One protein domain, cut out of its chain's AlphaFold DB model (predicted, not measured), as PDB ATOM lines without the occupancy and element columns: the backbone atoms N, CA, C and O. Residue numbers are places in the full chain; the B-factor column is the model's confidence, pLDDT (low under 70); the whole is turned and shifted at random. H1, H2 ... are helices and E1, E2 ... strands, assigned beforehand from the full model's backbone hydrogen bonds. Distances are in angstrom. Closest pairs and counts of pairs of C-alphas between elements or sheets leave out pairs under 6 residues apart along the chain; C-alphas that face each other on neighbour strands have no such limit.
ATOM      1  N   ILE A  15     217.188 121.692 178.502       94.19
ATOM      2  CA  ILE A  15     216.882 122.914 177.752       94.19
ATOM      3  C   ILE A  15     216.173 123.955 178.628       94.19
ATOM      4  O   ILE A  15     216.505 125.134 178.542       94.19
ATOM      5  N   GLU A  16     215.275 123.536 179.524       92.44
ATOM      6  CA  GLU A  16     214.633 124.435 180.491       92.44
ATOM      7  C   GLU A  16     215.657 125.035 181.463       92.44
ATOM      8  O   GLU A  16     215.634 126.239 181.711       92.44
ATOM      9  N   LEU A  17     216.609 124.231 181.959       91.44
ATOM     10  CA  LEU A  17     217.681 124.714 182.837       91.44
ATOM     11  C   LEU A  17     218.545 125.781 182.148       91.44
ATOM     12  O   LEU A  17     218.813 126.832 182.730       91.44
ATOM     13  N   LEU A  18     218.963 125.528 180.904       93.44
ATOM     14  CA  LEU A  18     219.765 126.479 180.130       93.44
ATOM     15  C   LEU A  18     219.003 127.778 179.868       93.44
ATOM     16  O   LEU A  18     219.577 128.861 179.985       93.44
ATOM     17  N   LEU A  19     217.709 127.679 179.562       94.75
ATOM     18  CA  LEU A  19     216.863 128.842 179.325       94.75
ATOM     19  C   LEU A  19     216.701 129.686 180.600       94.75
ATOM     20  O   LEU A  19     216.811 130.911 180.534       94.75
ATOM     21  N   TYR A  20     216.530 129.054 181.767       94.75
ATOM     22  CA  TYR A  20     216.491 129.771 183.043       94.75
ATOM     23  C   TYR A  20     217.807 130.475 183.352       94.75
ATOM     24  O   TYR A  20     217.788 131.662 183.665       94.75
ATOM     25  N   VAL A  21     218.949 129.795 183.216       95.50
ATOM     26  CA  VAL A  21     220.261 130.406 183.485       95.50
ATOM     27  C   VAL A  21     220.522 131.581 182.539       95.50
ATOM     28  O   VAL A  21     220.983 132.633 182.988       95.50
ATOM     29  N   ALA A  22     220.171 131.446 181.258       96.06
ATOM     30  CA  ALA A  22     220.307 132.523 180.283       96.06
ATOM     31  C   ALA A  22     219.489 133.759 180.692       96.06
ATOM     32  O   ALA A  22     220.042 134.853 180.808       96.06
ATOM     33  N   ILE A  23     218.201 133.589 181.002       96.50
ATOM     34  CA  ILE A  23     217.322 134.701 181.396       96.50
ATOM     35  C   ILE A  23     217.756 135.301 182.739       96.50
ATOM     36  O   ILE A  23     217.816 136.525 182.878       96.50
ATOM     37  N   SER A  24     218.112 134.466 183.718       96.62
ATOM     38  CA  SER A  24     218.600 134.918 185.022       96.62
ATOM     39  C   SER A  24     219.883 135.737 184.896       96.62
ATOM     40  O   SER A  24     220.002 136.766 185.556       96.62
ATOM     41  N   SER A  25     220.815 135.345 184.023       96.31
ATOM     42  CA  SER A  25     222.060 136.093 183.806       96.31
ATOM     43  C   SER A  25     221.806 137.498 183.248       96.31
ATOM     44  O   SER A  25     222.369 138.473 183.747       96.31
ATOM     45  N   VAL A  26     220.883 137.627 182.289       97.00
ATOM     46  CA  VAL A  26     220.483 138.921 181.716       97.00
ATOM     47  C   VAL A  26     219.771 139.780 182.764       97.00
ATOM     48  O   VAL A  26     220.073 140.965 182.899       97.00
ATOM     49  N   MET A  27     218.878 139.189 183.562       96.88
ATOM     50  CA  MET A  27     218.185 139.893 184.647       96.88
ATOM     51  C   MET A  27     219.141 140.404 185.728       96.88
ATOM     52  O   MET A  27     219.008 141.540 186.194       96.88
ATOM     53  N   LEU A  28     220.134 139.599 186.107       97.06
ATOM     54  CA  LEU A  28     221.167 140.000 187.061       97.06
ATOM     55  C   LEU A  28     222.034 141.133 186.508       97.06
ATOM     56  O   LEU A  28     222.346 142.071 187.242       97.06
ATOM     57  N   LEU A  29     222.376 141.090 185.218       97.38
ATOM     58  CA  LEU A  29     223.144 142.148 184.566       97.38
ATOM     59  C   LEU A  29     222.401 143.491 184.613       97.38
ATOM     60  O   LEU A  29     222.965 144.490 185.055       97.38
ATOM     61  N   ILE A  30     221.127 143.513 184.210       97.75
ATOM     62  CA  ILE A  30     220.300 144.732 184.216       97.75
ATOM     63  C   ILE A  30     220.172 145.283 185.638       97.75
ATOM     64  O   ILE A  30     220.348 146.481 185.859       97.75
ATOM     65  N   THR A  31     219.926 144.404 186.612       96.38
ATOM     66  CA  THR A  31     219.819 144.785 188.026       96.38
ATOM     67  C   THR A  31     221.127 145.391 188.539       96.38
ATOM     68  O   THR A  31     221.109 146.418 189.213       96.38
ATOM     69  N   SER A  32     222.272 144.803 188.183       95.56
ATOM     70  CA  SER A  32     223.597 145.318 188.549       95.56
ATOM     71  C   SER A  32     223.857 146.703 187.956       95.56
ATOM     72  O   SER A  32     224.262 147.619 188.676       95.56
ATOM     73  N   LEU A  33     223.570 146.889 186.665       95.38
ATOM     74  CA  LEU A  33     223.716 148.186 186.002       95.38
ATOM     75  C   LEU A  33     222.809 149.245 186.643       95.38
ATOM     76  O   LEU A  33     223.251 150.360 186.908       95.38
ATOM     77  N   PHE A  34     221.567 148.885 186.967       96.00
ATOM     78  CA  PHE A  34     220.631 149.770 187.654       96.00
ATOM     79  C   PHE A  34     221.101 150.162 189.066       96.00
ATOM     80  O   PHE A  34     221.031 151.329 189.445       96.00
ATOM     81  N   LEU A  35     221.644 149.226 189.850       94.31
ATOM     82  CA  LEU A  35     222.187 149.541 191.176       94.31
ATOM     83  C   LEU A  35     223.383 150.498 191.098       94.31
ATOM     84  O   LEU A  35     223.511 151.387 191.941       94.31
ATOM     85  N   GLN A  36     224.228 150.366 190.073       93.50
ATOM     86  CA  GLN A  36     225.352 151.281 189.865       93.50
ATOM     87  C   GLN A  36     224.883 152.717 189.602       93.50
ATOM     88  O   GLN A  36     225.437 153.646 190.192       93.50
ATOM     89  N   THR A  37     223.839 152.924 188.791       91.12
ATOM     90  CA  THR A  37     223.313 154.279 188.543       91.12
ATOM     91  C   THR A  37     222.692 154.892 189.799       91.12
ATOM     92  O   THR A  37     222.889 156.079 190.071       91.12
ATOM     93  N   LEU A  38     222.013 154.084 190.622       92.75
ATOM     94  CA  LEU A  38     221.480 154.530 191.911       92.75
ATOM     95  C   LEU A  38     222.588 154.956 192.880       92.75
ATOM     96  O   LEU A  38     222.476 156.007 193.513       92.75
ATOM     97  N   LEU A  39     223.659 154.166 192.998       89.81
ATOM     98  CA  LEU A  39     224.786 154.490 193.877       89.81
ATOM     99  C   LEU A  39     225.506 155.764 193.427       89.81
ATOM    100  O   LEU A  39     225.762 156.638 194.253       89.81
ATOM    101  N   GLN A  40     225.754 155.921 192.124       88.50
ATOM    102  CA  GLN A  40     226.353 157.143 191.578       88.50
ATOM    103  C   GLN A  40     225.476 158.375 191.837       88.50
ATOM    104  O   GLN A  40     225.983 159.427 192.226       88.50
ATOM    105  N   SER A  41     224.156 158.241 191.687       90.81
ATOM    106  CA  SER A  41     223.206 159.315 191.992       90.81
ATOM    107  C   SER A  41     223.273 159.733 193.464       90.81
ATOM    108  O   SER A  41     223.321 160.924 193.776       90.81
ATOM    109  N   ARG A  42     223.358 158.764 194.385       89.75
ATOM    110  CA  ARG A  42     223.512 159.043 195.822       89.75
ATOM    111  C   ARG A  42     224.815 159.775 196.130       89.75
ATOM    112  O   ARG A  42     224.765 160.788 196.816       89.75
ATOM    113  N   ILE A  43     225.945 159.317 195.584       87.06
ATOM    114  CA  ILE A  43     227.263 159.948 195.788       87.06
ATOM    115  C   ILE A  43     227.254 161.396 195.290       87.06
ATOM    116  O   ILE A  43     227.689 162.306 195.996       87.06
ATOM    117  N   LYS A  44     226.700 161.630 194.094       87.62
ATOM    118  CA  LYS A  44     226.573 162.974 193.527       87.62
ATOM    119  C   LYS A  44     225.729 163.884 194.420       87.62
ATOM    120  O   LYS A  44     226.164 164.983 194.751       87.62
ATOM    121  N   ASN A  45     224.544 163.428 194.819       88.62
ATOM    122  CA  ASN A  45     223.645 164.223 195.655       88.62
ATOM    123  C   ASN A  45     224.251 164.513 197.031       88.62
ATOM    124  O   ASN A  45     224.142 165.635 197.514       88.62
ATOM    125  N   GLN A  46     224.934 163.536 197.631       89.25
ATOM    126  CA  GLN A  46     225.631 163.717 198.902       89.25
ATOM    127  C   GLN A  46     226.742 164.767 198.792       89.25
ATOM    128  O   GLN A  46     226.809 165.664 199.626       89.25
ATOM    129  N   THR A  47     227.555 164.705 197.736       87.38
ATOM    130  CA  THR A  47     228.652 165.664 197.523       87.38
ATOM    131  C   THR A  47     228.125 167.090 197.338       87.38
ATOM    132  O   THR A  47     228.669 168.046 197.888       87.38
ATOM    133  N   ILE A  48     227.033 167.246 196.585       88.88
ATOM    134  CA  ILE A  48     226.378 168.546 196.394       88.88
ATOM    135  C   ILE A  48     225.833 169.071 197.724       88.88
ATOM    136  O   ILE A  48     226.070 170.232 198.056       88.88
ATOM    137  N   ALA A  49     225.138 168.222 198.486       89.25
ATOM    138  CA  ALA A  49     224.563 168.597 199.773       89.25
ATOM    139  C   ALA A  49     225.639 169.030 200.779       89.25
ATOM    140  O   ALA A  49     225.449 170.013 201.488       89.25
ATOM    141  N   GLU A  50     226.786 168.348 200.807       88.94
ATOM    142  CA  GLU A  50     227.906 168.703 201.678       88.94
ATOM    143  C   GLU A  50     228.494 170.076 201.330       88.94
ATOM    144  O   GLU A  50     228.587 170.946 202.199       88.94
ATOM    145  N   VAL A  51     228.817 170.307 200.052       88.12
ATOM    146  CA  VAL A  51     229.337 171.601 199.580       88.12
ATOM    147  C   VAL A  51     228.336 172.727 199.832       88.12
ATOM    148  O   VAL A  51     228.725 173.834 200.201       88.12
ATOM    149  N   GLU A  52     227.043 172.461 199.655       88.81
ATOM    150  CA  GLU A  52     225.983 173.432 199.907       88.81
ATOM    151  C   GLU A  52     225.831 173.759 201.392       88.81
ATOM    152  O   GLU A  52     225.834 174.933 201.758       88.81
ATOM    153  N   GLN A  53     225.763 172.747 202.255       91.12
ATOM    154  CA  GLN A  53     225.641 172.943 203.695       91.12
ATOM    155  C   GLN A  53     226.856 173.691 204.261       91.12
ATOM    156  O   GLN A  53     226.691 174.648 205.021       91.12
ATOM    157  N   GLN A  54     228.069 173.293 203.871       89.44
ATOM    158  CA  GLN A  54     229.299 173.963 204.300       89.44
ATOM    159  C   GLN A  54     229.366 175.395 203.765       89.44
ATOM    160  O   GLN A  54     229.670 176.321 204.517       89.44
ATOM    161  N   GLY A  55     229.022 175.605 202.492       85.69
ATOM    162  CA  GLY A  55     228.994 176.934 201.891       85.69
ATOM    163  C   GLY A  55     228.006 177.874 202.585       85.69
ATOM    164  O   GLY A  55     228.351 179.016 202.888       85.69
ATOM    165  N   LEU A  56     226.806 177.390 202.916       87.94
ATOM    166  CA  LEU A  56     225.816 178.157 203.677       87.94
ATOM    167  C   LEU A  56     226.300 178.482 205.094       87.94
ATOM    168  O   LEU A  56     226.136 179.618 205.542       87.94
ATOM    169  N   HIS A  57     226.933 177.530 205.780       87.06
ATOM    170  CA  HIS A  57     227.489 177.759 207.113       87.06
ATOM    171  C   HIS A  57     228.590 178.832 207.096       87.06
ATOM    172  O   HIS A  57     228.564 179.769 207.896       87.06
ATOM    173  N   ILE A  58     229.507 178.758 206.127       83.00
ATOM    174  CA  ILE A  58     230.554 179.766 205.925       83.00
ATOM    175  C   ILE A  58     229.936 181.132 205.606       83.00
ATOM    176  O   ILE A  58     230.388 182.144 206.133       83.00
ATOM    177  N   MET A  59     228.871 181.190 204.800       82.81
ATOM    178  CA  MET A  59     228.175 182.450 204.517       82.81
ATOM    179  C   MET A  59     227.535 183.072 205.746       82.81
ATOM    180  O   MET A  59     227.610 184.289 205.911       82.81
ATOM    181  N   GLN A  60     226.932 182.267 206.617       85.75
ATOM    182  CA  GLN A  60     226.396 182.757 207.883       85.75
ATOM    183  C   GLN A  60     227.511 183.312 208.766       85.75
ATOM    184  O   GLN A  60     227.362 184.417 209.284       85.75
ATOM    185  N   LEU A  61     228.630 182.589 208.877       83.44
ATOM    186  CA  LEU A  61     229.793 183.027 209.642       83.44
ATOM    187  C   LEU A  61     230.337 184.345 209.092       83.44
ATOM    188  O   LEU A  61     230.394 185.319 209.831       83.44
ATOM    189  N   ILE A  62     230.619 184.430 207.788       80.44
ATOM    190  CA  ILE A  62     231.118 185.662 207.162       80.44
ATOM    191  C   ILE A  62     230.121 186.811 207.330       80.44
ATOM    192  O   ILE A  62     230.516 187.916 207.685       80.44
ATOM    193  N   THR A  63     228.824 186.573 207.120       82.00
ATOM    194  CA  THR A  63     227.797 187.614 207.284       82.00
ATOM    195  C   THR A  63     227.755 188.126 208.721       82.00
ATOM    196  O   THR A  63     227.627 189.328 208.934       82.00
ATOM    197  N   GLN A  64     227.877 187.243 209.714       79.69
ATOM    198  CA  GLN A  64     227.928 187.631 211.123       79.69
ATOM    199  C   GLN A  64     229.225 188.369 211.460       79.69
ATOM    200  O   GLN A  64     229.161 189.423 212.083       79.69
ATOM    201  N   THR A  65     230.382 187.880 211.010       76.94
ATOM    202  CA  THR A  65     231.671 188.549 211.229       76.94
ATOM    203  C   THR A  65     231.680 189.941 210.599       76.94
ATOM    204  O   THR A  65     232.114 190.883 211.247       76.94
ATOM    205  N   VAL A  66     231.127 190.107 209.391       76.19
ATOM    206  CA  VAL A  66     230.997 191.424 208.744       76.19
ATOM    207  C   VAL A  66     230.000 192.319 209.475       76.19
ATOM    208  O   VAL A  66     230.279 193.493 209.666       76.19
ATOM    209  N   ARG A  67     228.857 191.793 209.929       75.81
ATOM    210  CA  ARG A  67     227.885 192.580 210.709       75.81
ATOM    211  C   ARG A  67     228.426 193.044 212.060       75.81
ATOM    212  O   ARG A  67     227.990 194.084 212.539       75.81
ATOM    213  N   ASN A  68     229.315 192.261 212.665       73.06
ATOM    214  CA  ASN A  68     229.944 192.581 213.943       73.06
ATOM    215  C   ASN A  68     231.189 193.465 213.787       73.06
ATOM    216  O   ASN A  68     231.669 193.986 214.787       73.06
ATOM    217  N   ALA A  69     231.713 193.623 212.570       66.25
ATOM    218  CA  ALA A  69     232.863 194.471 212.306       66.25
ATOM    219  C   ALA A  69     232.474 195.953 212.242       66.25
ATOM    220  O   ALA A  69     231.401 196.308 211.759       66.25
ATOM    221  N   GLU A  70     233.373 196.811 212.706       65.88
ATOM    222  CA  GLU A  70     233.259 198.272 212.694       65.88
ATOM    223  C   GLU A  70     233.779 198.869 211.382       65.88
ATOM    224  O   GLU A  70     233.171 199.776 210.802       65.88
ATOM    225  N   ALA A  71     234.875 198.305 210.876       63.75
ATOM    226  CA  ALA A  71     235.493 198.716 209.630       63.75
ATOM    227  C   ALA A  71     236.026 197.516 208.845       63.75
ATOM    228  O   ALA A  71     236.499 196.520 209.401       63.75
ATOM    229  N   ILE A  72     235.991 197.647 207.519       65.62
ATOM    230  CA  ILE A  72     236.777 196.812 206.614       65.62
ATOM    231  C   ILE A  72     238.066 197.565 206.328       65.62
ATOM    232  O   ILE A  72     238.053 198.588 205.646       65.62
ATOM    233  N   THR A  73     239.175 197.062 206.856       65.62
ATOM    234  CA  THR A  73     240.499 197.674 206.676       65.62
ATOM    235  C   THR A  73     241.173 197.216 205.384       65.62
ATOM    236  O   THR A  73     242.064 197.897 204.878       65.62
ATOM    237  N   ALA A  74     240.725 196.097 204.807       63.56
ATOM    238  CA  ALA A  74     241.140 195.636 203.487       63.56
ATOM    239  C   ALA A  74     240.129 194.644 202.880       63.56
ATOM    240  O   ALA A  74     239.606 193.802 203.616       63.56
ATOM    241  N   PRO A  75     239.929 194.648 201.548       62.72
ATOM    242  CA  PRO A  75     240.471 195.607 200.578       62.72
ATOM    243  C   PRO A  75     239.824 196.997 200.696       62.72
ATOM    244  O   PRO A  75     238.753 197.137 201.281       62.72
ATOM    245  N   ALA A  76     240.483 198.021 200.142       67.44
ATOM    246  CA  ALA A  76     239.929 199.376 200.081       67.44
ATOM    247  C   ALA A  76     238.524 199.372 199.437       67.44
ATOM    248  O   ALA A  76     238.244 198.498 198.608       67.44
ATOM    249  N   PRO A  77     237.641 200.335 199.764       64.75
ATOM    250  CA  PRO A  77     236.320 200.424 199.149       64.75
ATOM    251  C   PRO A  77     236.411 200.336 197.617       64.75
ATOM    252  O   PRO A  77     237.227 201.019 197.001       64.75
ATOM    253  N   SER A  78     235.587 199.477 197.008       65.12
ATOM    254  CA  SER A  78     235.572 199.198 195.558       65.12
ATOM    255  C   SER A  78     236.777 198.426 194.994       65.12
ATOM    256  O   SER A  78     236.851 198.226 193.781       65.12
ATOM    257  N   ALA A  79     237.689 197.933 195.835       67.69
ATOM    258  CA  ALA A  79     238.757 197.019 195.434       67.69
ATOM    259  C   ALA A  79     238.405 195.556 195.762       67.69
ATOM    260  O   ALA A  79     237.651 195.260 196.686       67.69
ATOM    261  N   SER A  80     238.957 194.621 194.987       62.31
ATOM    262  CA  SER A  80     238.833 193.175 195.220       62.31
ATOM    263  C   SER A  80     240.174 192.607 195.679       62.31
ATOM    264  O   SER A  80     241.207 192.936 195.099       62.31
ATOM    265  N   ALA A  81     240.167 191.743 196.694       64.38
ATOM    266  CA  ALA A  81     241.355 191.039 197.178       64.38
ATOM    267  C   ALA A  81     241.008 189.605 197.598       64.38
ATOM    268  O   ALA A  81     239.847 189.284 197.844       64.38
ATOM    269  N   ALA A  82     242.030 188.749 197.695       65.50
ATOM    270  CA  ALA A  82     241.885 187.355 198.119       65.50
ATOM    271  C   ALA A  82     241.597 187.193 199.626       65.50
ATOM    272  O   ALA A  82     241.201 186.115 200.062       65.50
ATOM    273  N   SER A  83     241.792 188.250 200.420       53.47
ATOM    274  CA  SER A  83     241.612 188.257 201.873       53.47
ATOM    275  C   SER A  83     240.825 189.490 202.322       53.47
ATOM    276  O   SER A  83     241.119 190.600 201.880       53.47
ATOM    277  N   LEU A  84     239.858 189.289 203.220       66.81
ATOM    278  CA  LEU A  84     239.047 190.330 203.862       66.81
ATOM    279  C   LEU A  84     239.515 190.502 205.316       66.81
ATOM    280  O   LEU A  84     239.550 189.515 206.049       66.81
ATOM    281  N   THR A  85     239.868 191.725 205.725       62.59
ATOM    282  CA  THR A  85     240.295 192.041 207.106       62.59
ATOM    283  C   THR A  85     239.290 192.979 207.769       62.59
ATOM    284  O   THR A  85     238.838 193.944 207.151       62.59
ATOM    285  N   LEU A  86     238.916 192.661 209.011       61.03
ATOM    286  CA  LEU A  86     237.807 193.263 209.754       61.03
ATOM    287  C   LEU A  86     238.302 193.701 211.141       61.03
ATOM    288  O   LEU A  86     239.016 192.935 211.787       61.03
ATOM    289  N   ASP A  87     237.914 194.898 211.577       56.94
ATOM    290  CA  ASP A  87     238.175 195.434 212.926       56.94
ATOM    291  C   ASP A  87     236.893 195.411 213.786       56.94
ATOM    292  O   ASP A  87     235.802 195.555 213.231       56.94
ATOM    293  N   VAL A  88     236.978 195.180 215.106       53.91
ATOM    294  CA  VAL A  88     235.816 194.881 215.982       53.91
ATOM    295  C   VAL A  88     235.937 195.554 217.385       53.91
ATOM    296  O   VAL A  88     236.851 195.180 218.120       53.91
ATOM    297  N   ILE A  89     234.938 196.396 217.783       57.38
ATOM    298  CA  ILE A  89     234.525 196.961 219.134       57.38
ATOM    299  C   ILE A  89     234.853 198.481 219.406       57.38
ATOM    300  O   ILE A  89     236.022 198.820 219.272       57.38
ATOM    301  N   PRO A  90     233.990 199.329 220.069       59.44
ATOM    302  CA  PRO A  90     232.535 199.575 219.968       59.44
ATOM    303  C   PRO A  90     232.107 201.070 219.737       59.44
ATOM    304  O   PRO A  90     232.651 202.006 220.308       59.44
ATOM    305  N   ALA A  91     230.954 201.246 219.079       57.09
ATOM    306  CA  ALA A  91     229.924 202.286 219.293       57.09
ATOM    307  C   ALA A  91     230.263 203.808 219.277       57.09
ATOM    308  O   ALA A  91     230.399 204.393 220.347       57.09
ATOM    309  N   ALA A  92     230.195 204.486 218.114       55.66
ATOM    310  CA  ALA A  92     229.284 205.632 217.842       55.66
ATOM    311  C   ALA A  92     229.398 206.210 216.399       55.66
ATOM    312  O   ALA A  92     230.453 206.717 216.034       55.66
ATOM    313  N   SER A  93     228.266 206.272 215.678       46.84
ATOM    314  CA  SER A  93     227.901 207.155 214.535       46.84
ATOM    315  C   SER A  93     228.240 206.779 213.062       46.84
ATOM    316  O   SER A  93     229.387 206.903 212.642       46.84
ATOM    317  N   ASP A  94     227.169 206.558 212.267       50.38
ATOM    318  CA  ASP A  94     226.972 206.722 210.794       50.38
ATOM    319  C   ASP A  94     227.734 205.755 209.842       50.38
ATOM    320  O   ASP A  94     228.726 205.162 210.241       50.38
ATOM    321  N   PRO A  95     227.445 205.704 208.513       54.22
ATOM    322  CA  PRO A  95     226.297 205.188 207.748       54.22
ATOM    323  C   PRO A  95     226.486 203.736 207.204       54.22
ATOM    324  O   PRO A  95     227.565 203.159 207.196       54.22
ATOM    325  N   THR A  96     225.426 203.115 206.672       51.31
ATOM    326  CA  THR A  96     225.423 201.699 206.231       51.31
ATOM    327  C   THR A  96     226.305 201.418 204.995       51.31
ATOM    328  O   THR A  96     225.898 201.680 203.862       51.31
ATOM    329  N   VAL A  97     227.477 200.798 205.176       56.62
ATOM    330  CA  VAL A  97     228.334 200.305 204.074       56.62
ATOM    331  C   VAL A  97     227.918 198.890 203.656       56.62
ATOM    332  O   VAL A  97     227.909 197.980 204.485       56.62
ATOM    333  N   PHE A  98     227.604 198.678 202.370       57.56
ATOM    334  CA  PHE A  98     227.279 197.358 201.809       57.56
ATOM    335  C   PHE A  98     228.510 196.662 201.222       57.56
ATOM    336  O   PHE A  98     229.236 197.224 200.405       57.56
ATOM    337  N   VAL A  99     228.691 195.396 201.582       63.53
ATOM    338  CA  VAL A  99     229.827 194.558 201.193       63.53
ATOM    339  C   VAL A  99     229.299 193.364 200.426       63.53
ATOM    340  O   VAL A  99     228.402 192.674 200.908       63.53
ATOM    341  N   ARG A 100     229.862 193.091 199.247       67.81
ATOM    342  CA  ARG A 100     229.584 191.873 198.479       67.81
ATOM    343  C   ARG A 100     230.717 190.875 198.693       67.81
ATOM    344  O   ARG A 100     231.855 191.154 198.335       67.81
ATOM    345  N   ILE A 101     230.390 189.706 199.228       71.94
ATOM    346  CA  ILE A 101     231.314 188.588 199.408       71.94
ATOM    347  C   ILE A 101     231.064 187.552 198.312       71.94
ATOM    348  O   ILE A 101     229.918 187.189 198.044       71.94
ATOM    349  N   SER A 102     232.140 187.047 197.708       78.06
ATOM    350  CA  SER A 102     232.097 185.870 196.840       78.06
ATOM    351  C   SER A 102     233.240 184.918 197.151       78.06
ATOM    352  O   SER A 102     234.384 185.357 197.225       78.06
ATOM    353  N   PHE A 103     232.948 183.626 197.279       76.69
ATOM    354  CA  PHE A 103     233.968 182.583 197.417       76.69
ATOM    355  C   PHE A 103     233.524 181.303 196.707       76.69
ATOM    356  O   PHE A 103     232.327 181.069 196.529       76.69
ATOM    357  N   THR A 104     234.483 180.475 196.300       82.75
ATOM    358  CA  THR A 104     234.230 179.193 195.632       82.75
ATOM    359  C   THR A 104     234.640 178.056 196.549       82.75
ATOM    360  O   THR A 104     235.796 177.981 196.957       82.75
ATOM    361  N   LEU A 105     233.702 177.158 196.852       81.31
ATOM    362  CA  LEU A 105     233.987 175.933 197.591       81.31
ATOM    363  C   LEU A 105     234.100 174.778 196.601       81.31
ATOM    364  O   LEU A 105     233.232 174.620 195.741       81.31
ATOM    365  N   THR A 106     235.176 174.004 196.717       83.06
ATOM    366  CA  THR A 106     235.436 172.813 195.901       83.06
ATOM    367  C   THR A 106     235.512 171.607 196.814       83.06
ATOM    368  O   THR A 106     236.268 171.622 197.783       83.06
ATOM    369  N   HIS A 107     234.745 170.568 196.497       80.44
ATOM    370  CA  HIS A 107     234.888 169.281 197.157       80.44
ATOM    371  C   HIS A 107     236.220 168.644 196.746       80.44
ATOM    372  O   HIS A 107     236.472 168.448 195.556       80.44
ATOM    373  N   VAL A 108     237.077 168.339 197.721       78.50
ATOM    374  CA  VAL A 108     238.384 167.713 197.494       78.50
ATOM    375  C   VAL A 108     238.320 166.287 198.028       78.50
ATOM    376  O   VAL A 108     237.945 166.089 199.178       78.50
ATOM    377  N   ASN A 109     238.698 165.306 197.208       68.94
ATOM    378  CA  ASN A 109     238.692 163.887 197.567       68.94
ATOM    379  C   ASN A 109     240.128 163.380 197.799       68.94
ATOM    380  O   ASN A 109     240.759 162.851 196.880       68.94
ATOM    381  N   PRO A 110     240.675 163.526 199.017       63.84
ATOM    382  CA  PRO A 110     242.016 163.050 199.342       63.84
ATOM    383  C   PRO A 110     242.113 161.515 199.425       63.84
ATOM    384  O   PRO A 110     243.216 160.980 199.479       63.84
ATOM    385  N   GLY A 111     240.984 160.795 199.444       72.00
ATOM    386  CA  GLY A 111     240.927 159.339 199.614       72.00
ATOM    387  C   GLY A 111     240.907 158.528 198.315       72.00
ATOM    388  O   GLY A 111     240.842 157.302 198.388       72.00
ATOM    389  N   GLY A 112     240.914 159.175 197.142       62.78
ATOM    390  CA  GLY A 112     240.934 158.503 195.834       62.78
ATOM    391  C   GLY A 112     239.694 157.652 195.529       62.78
ATOM    392  O   GLY A 112     239.742 156.769 194.673       62.78
ATOM    393  N   ARG A 113     238.583 157.872 196.241       68.94
ATOM    394  CA  ARG A 113     237.322 157.147 196.021       68.94
ATOM    395  C   ARG A 113     236.657 157.597 194.719       68.94
ATOM    396  O   ARG A 113     236.961 158.665 194.200       68.94
ATOM    397  N   ASN A 114     235.728 156.802 194.191       64.75
ATOM    398  CA  ASN A 114     234.983 157.162 192.983       64.75
ATOM    399  C   ASN A 114     233.905 158.216 193.328       64.75
ATOM    400  O   ASN A 114     232.736 157.886 193.519       64.75
ATOM    401  N   GLU A 115     234.332 159.467 193.504       69.50
ATOM    402  CA  GLU A 115     233.512 160.585 193.984       69.50
ATOM    403  C   GLU A 115     233.309 161.646 192.901       69.50
ATOM    404  O   GLU A 115     234.080 161.766 191.949       69.50
ATOM    405  N   TYR A 116     232.228 162.410 193.037       76.12
ATOM    406  CA  TYR A 116     231.865 163.435 192.070       76.12
ATOM    407  C   TYR A 116     232.625 164.734 192.361       76.12
ATOM    408  O   TYR A 116     232.579 165.245 193.475       76.12
ATOM    409  N   ASN A 117     233.291 165.309 191.359       77.31
ATOM    410  CA  ASN A 117     233.895 166.633 191.505       77.31
ATOM    411  C   ASN A 117     232.802 167.701 191.432       77.31
ATOM    412  O   ASN A 117     232.088 167.800 190.433       77.31
ATOM    413  N   PHE A 118     232.689 168.516 192.478       80.94
ATOM    414  CA  PHE A 118     231.716 169.598 192.539       80.94
ATOM    415  C   PHE A 118     232.338 170.855 193.141       80.94
ATOM    416  O   PHE A 118     232.948 170.811 194.211       80.94
ATOM    417  N   SER A 119     232.134 171.975 192.451       83.44
ATOM    418  CA  SER A 119     232.516 173.305 192.916       83.44
ATOM    419  C   SER A 119     231.338 174.257 192.753       83.44
ATOM    420  O   SER A 119     230.665 174.244 191.721       83.44
ATOM    421  N   LYS A 120     231.100 175.109 193.752       81.56
ATOM    422  CA  LYS A 120     230.044 176.130 193.716       81.56
ATOM    423  C   LYS A 120     230.584 177.453 194.239       81.56
ATOM    424  O   LYS A 120     231.242 177.498 195.278       81.56
ATOM    425  N   THR A 121     230.293 178.529 193.513       83.31
ATOM    426  CA  THR A 121     230.561 179.897 193.967       83.31
ATOM    427  C   THR A 121     229.344 180.426 194.704       83.31
ATOM    428  O   THR A 121     228.232 180.407 194.174       83.31
ATOM    429  N   PHE A 122     229.563 180.900 195.920       82.81
ATOM    430  CA  PHE A 122     228.549 181.497 196.770       82.81
ATOM    431  C   PHE A 122     228.707 183.010 196.754       82.81
ATOM    432  O   PHE A 122     229.824 183.527 196.708       82.81
ATOM    433  N   TYR A 123     227.576 183.706 196.803       79.19
ATOM    434  CA  TYR A 123     227.507 185.156 196.867       79.19
ATOM    435  C   TYR A 123     226.688 185.550 198.087       79.19
ATOM    436  O   TYR A 123     225.587 185.036 198.281       79.19
ATOM    437  N   ALA A 124     227.201 186.484 198.874       71.25
ATOM    438  CA  ALA A 124     226.453 187.117 199.946       71.25
ATOM    439  C   ALA A 124     226.668 188.621 199.919       71.25
ATOM    440  O   ALA A 124     227.665 189.123 199.397       71.25
ATOM    441  N   SER A 125     225.725 189.335 200.518       69.06
ATOM    442  CA  SER A 125     225.920 190.718 200.901       69.06
ATOM    443  C   SER A 125     225.725 190.865 202.400       69.06
ATOM    444  O   SER A 125     224.836 190.262 203.002       69.06
ATOM    445  N   ALA A 126     226.579 191.670 203.009       70.00
ATOM    446  CA  ALA A 126     226.446 192.066 204.394       70.00
ATOM    447  C   ALA A 126     226.630 193.576 204.469       70.00
ATOM    448  O   ALA A 126     227.473 194.142 203.779       70.00
ATOM    449  N   SER A 127     225.805 194.231 205.273       66.75
ATOM    450  CA  SER A 127     226.005 195.627 205.623       66.75
ATOM    451  C   SER A 127     226.729 195.698 206.958       66.75
ATOM    452  O   SER A 127     226.318 195.003 207.895       66.75
ATOM    453  N   LEU A 128     227.756 196.537 207.064       63.56
ATOM    454  CA  LEU A 128     228.293 196.875 208.376       63.56
ATOM    455  C   LEU A 128     227.239 197.684 209.122       63.56
ATOM    456  O   LEU A 128     226.696 198.658 208.592       63.56
ATOM    457  N   ARG A 129     226.936 197.256 210.349       56.09
ATOM    458  CA  ARG A 129     226.208 198.097 211.289       56.09
ATOM    459  C   ARG A 129     227.248 199.001 211.922       56.09
ATOM    460  O   ARG A 129     227.805 198.673 212.966       56.09
TER     461      ARG A 129
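AT A GLANCE: This is residues 15 to 129 of the 131 residues of an uncharacterized protein of Parcubacteria group bacterium GW2011_GWA2_44_12 (UniProt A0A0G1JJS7). The long hairpin E3 E4 packs on residues 47 to 68 of one very long helix, H1, with the small hairpin E1 E2 near that helix's end; residues 15 to 39 of H1 stick out alone. The 115 printed residues run H1, E1, E2, E3, E4, with two antiparallel two-stranded sheets, class mixed. The whole is an extended rod, radius of gyration of the C-alphas 25.5 A, spanning 92 by 21 by 20 A.

IN THESE COORDINATES: E3, residues 98 to 106, and E4, residues 119 to 127, each measure 26.5 A. H1, residues 15 to 68, measures 79.6 A from C-alpha 15 at (216.882, 122.914, 177.752). E1 is residues 71 to 74, 8.9 A; E2 is residues 85 to 87, 7.1 A. E4 ends with C-alpha 127 at (226.005, 195.627, 205.623).

HOW THE PARTS SIT: In the antiparallel hairpin E3 E4, N 99 and O 126 are 2.8 A apart, within hydrogen-bond range. The closest C-alphas of H1 and E4 are Thr 63 and Ala 126, 5.5 A. In the antiparallel hairpin E1 E2, N 85 and O 74 are 3.0 A apart. H1 has every O i to N i+4 pair within range.

THE WHOLE: The printed part has no cut. The E3 to E4 link is long. In the model 42 printed residues have pLDDT under 70, among them residues 69 to 100.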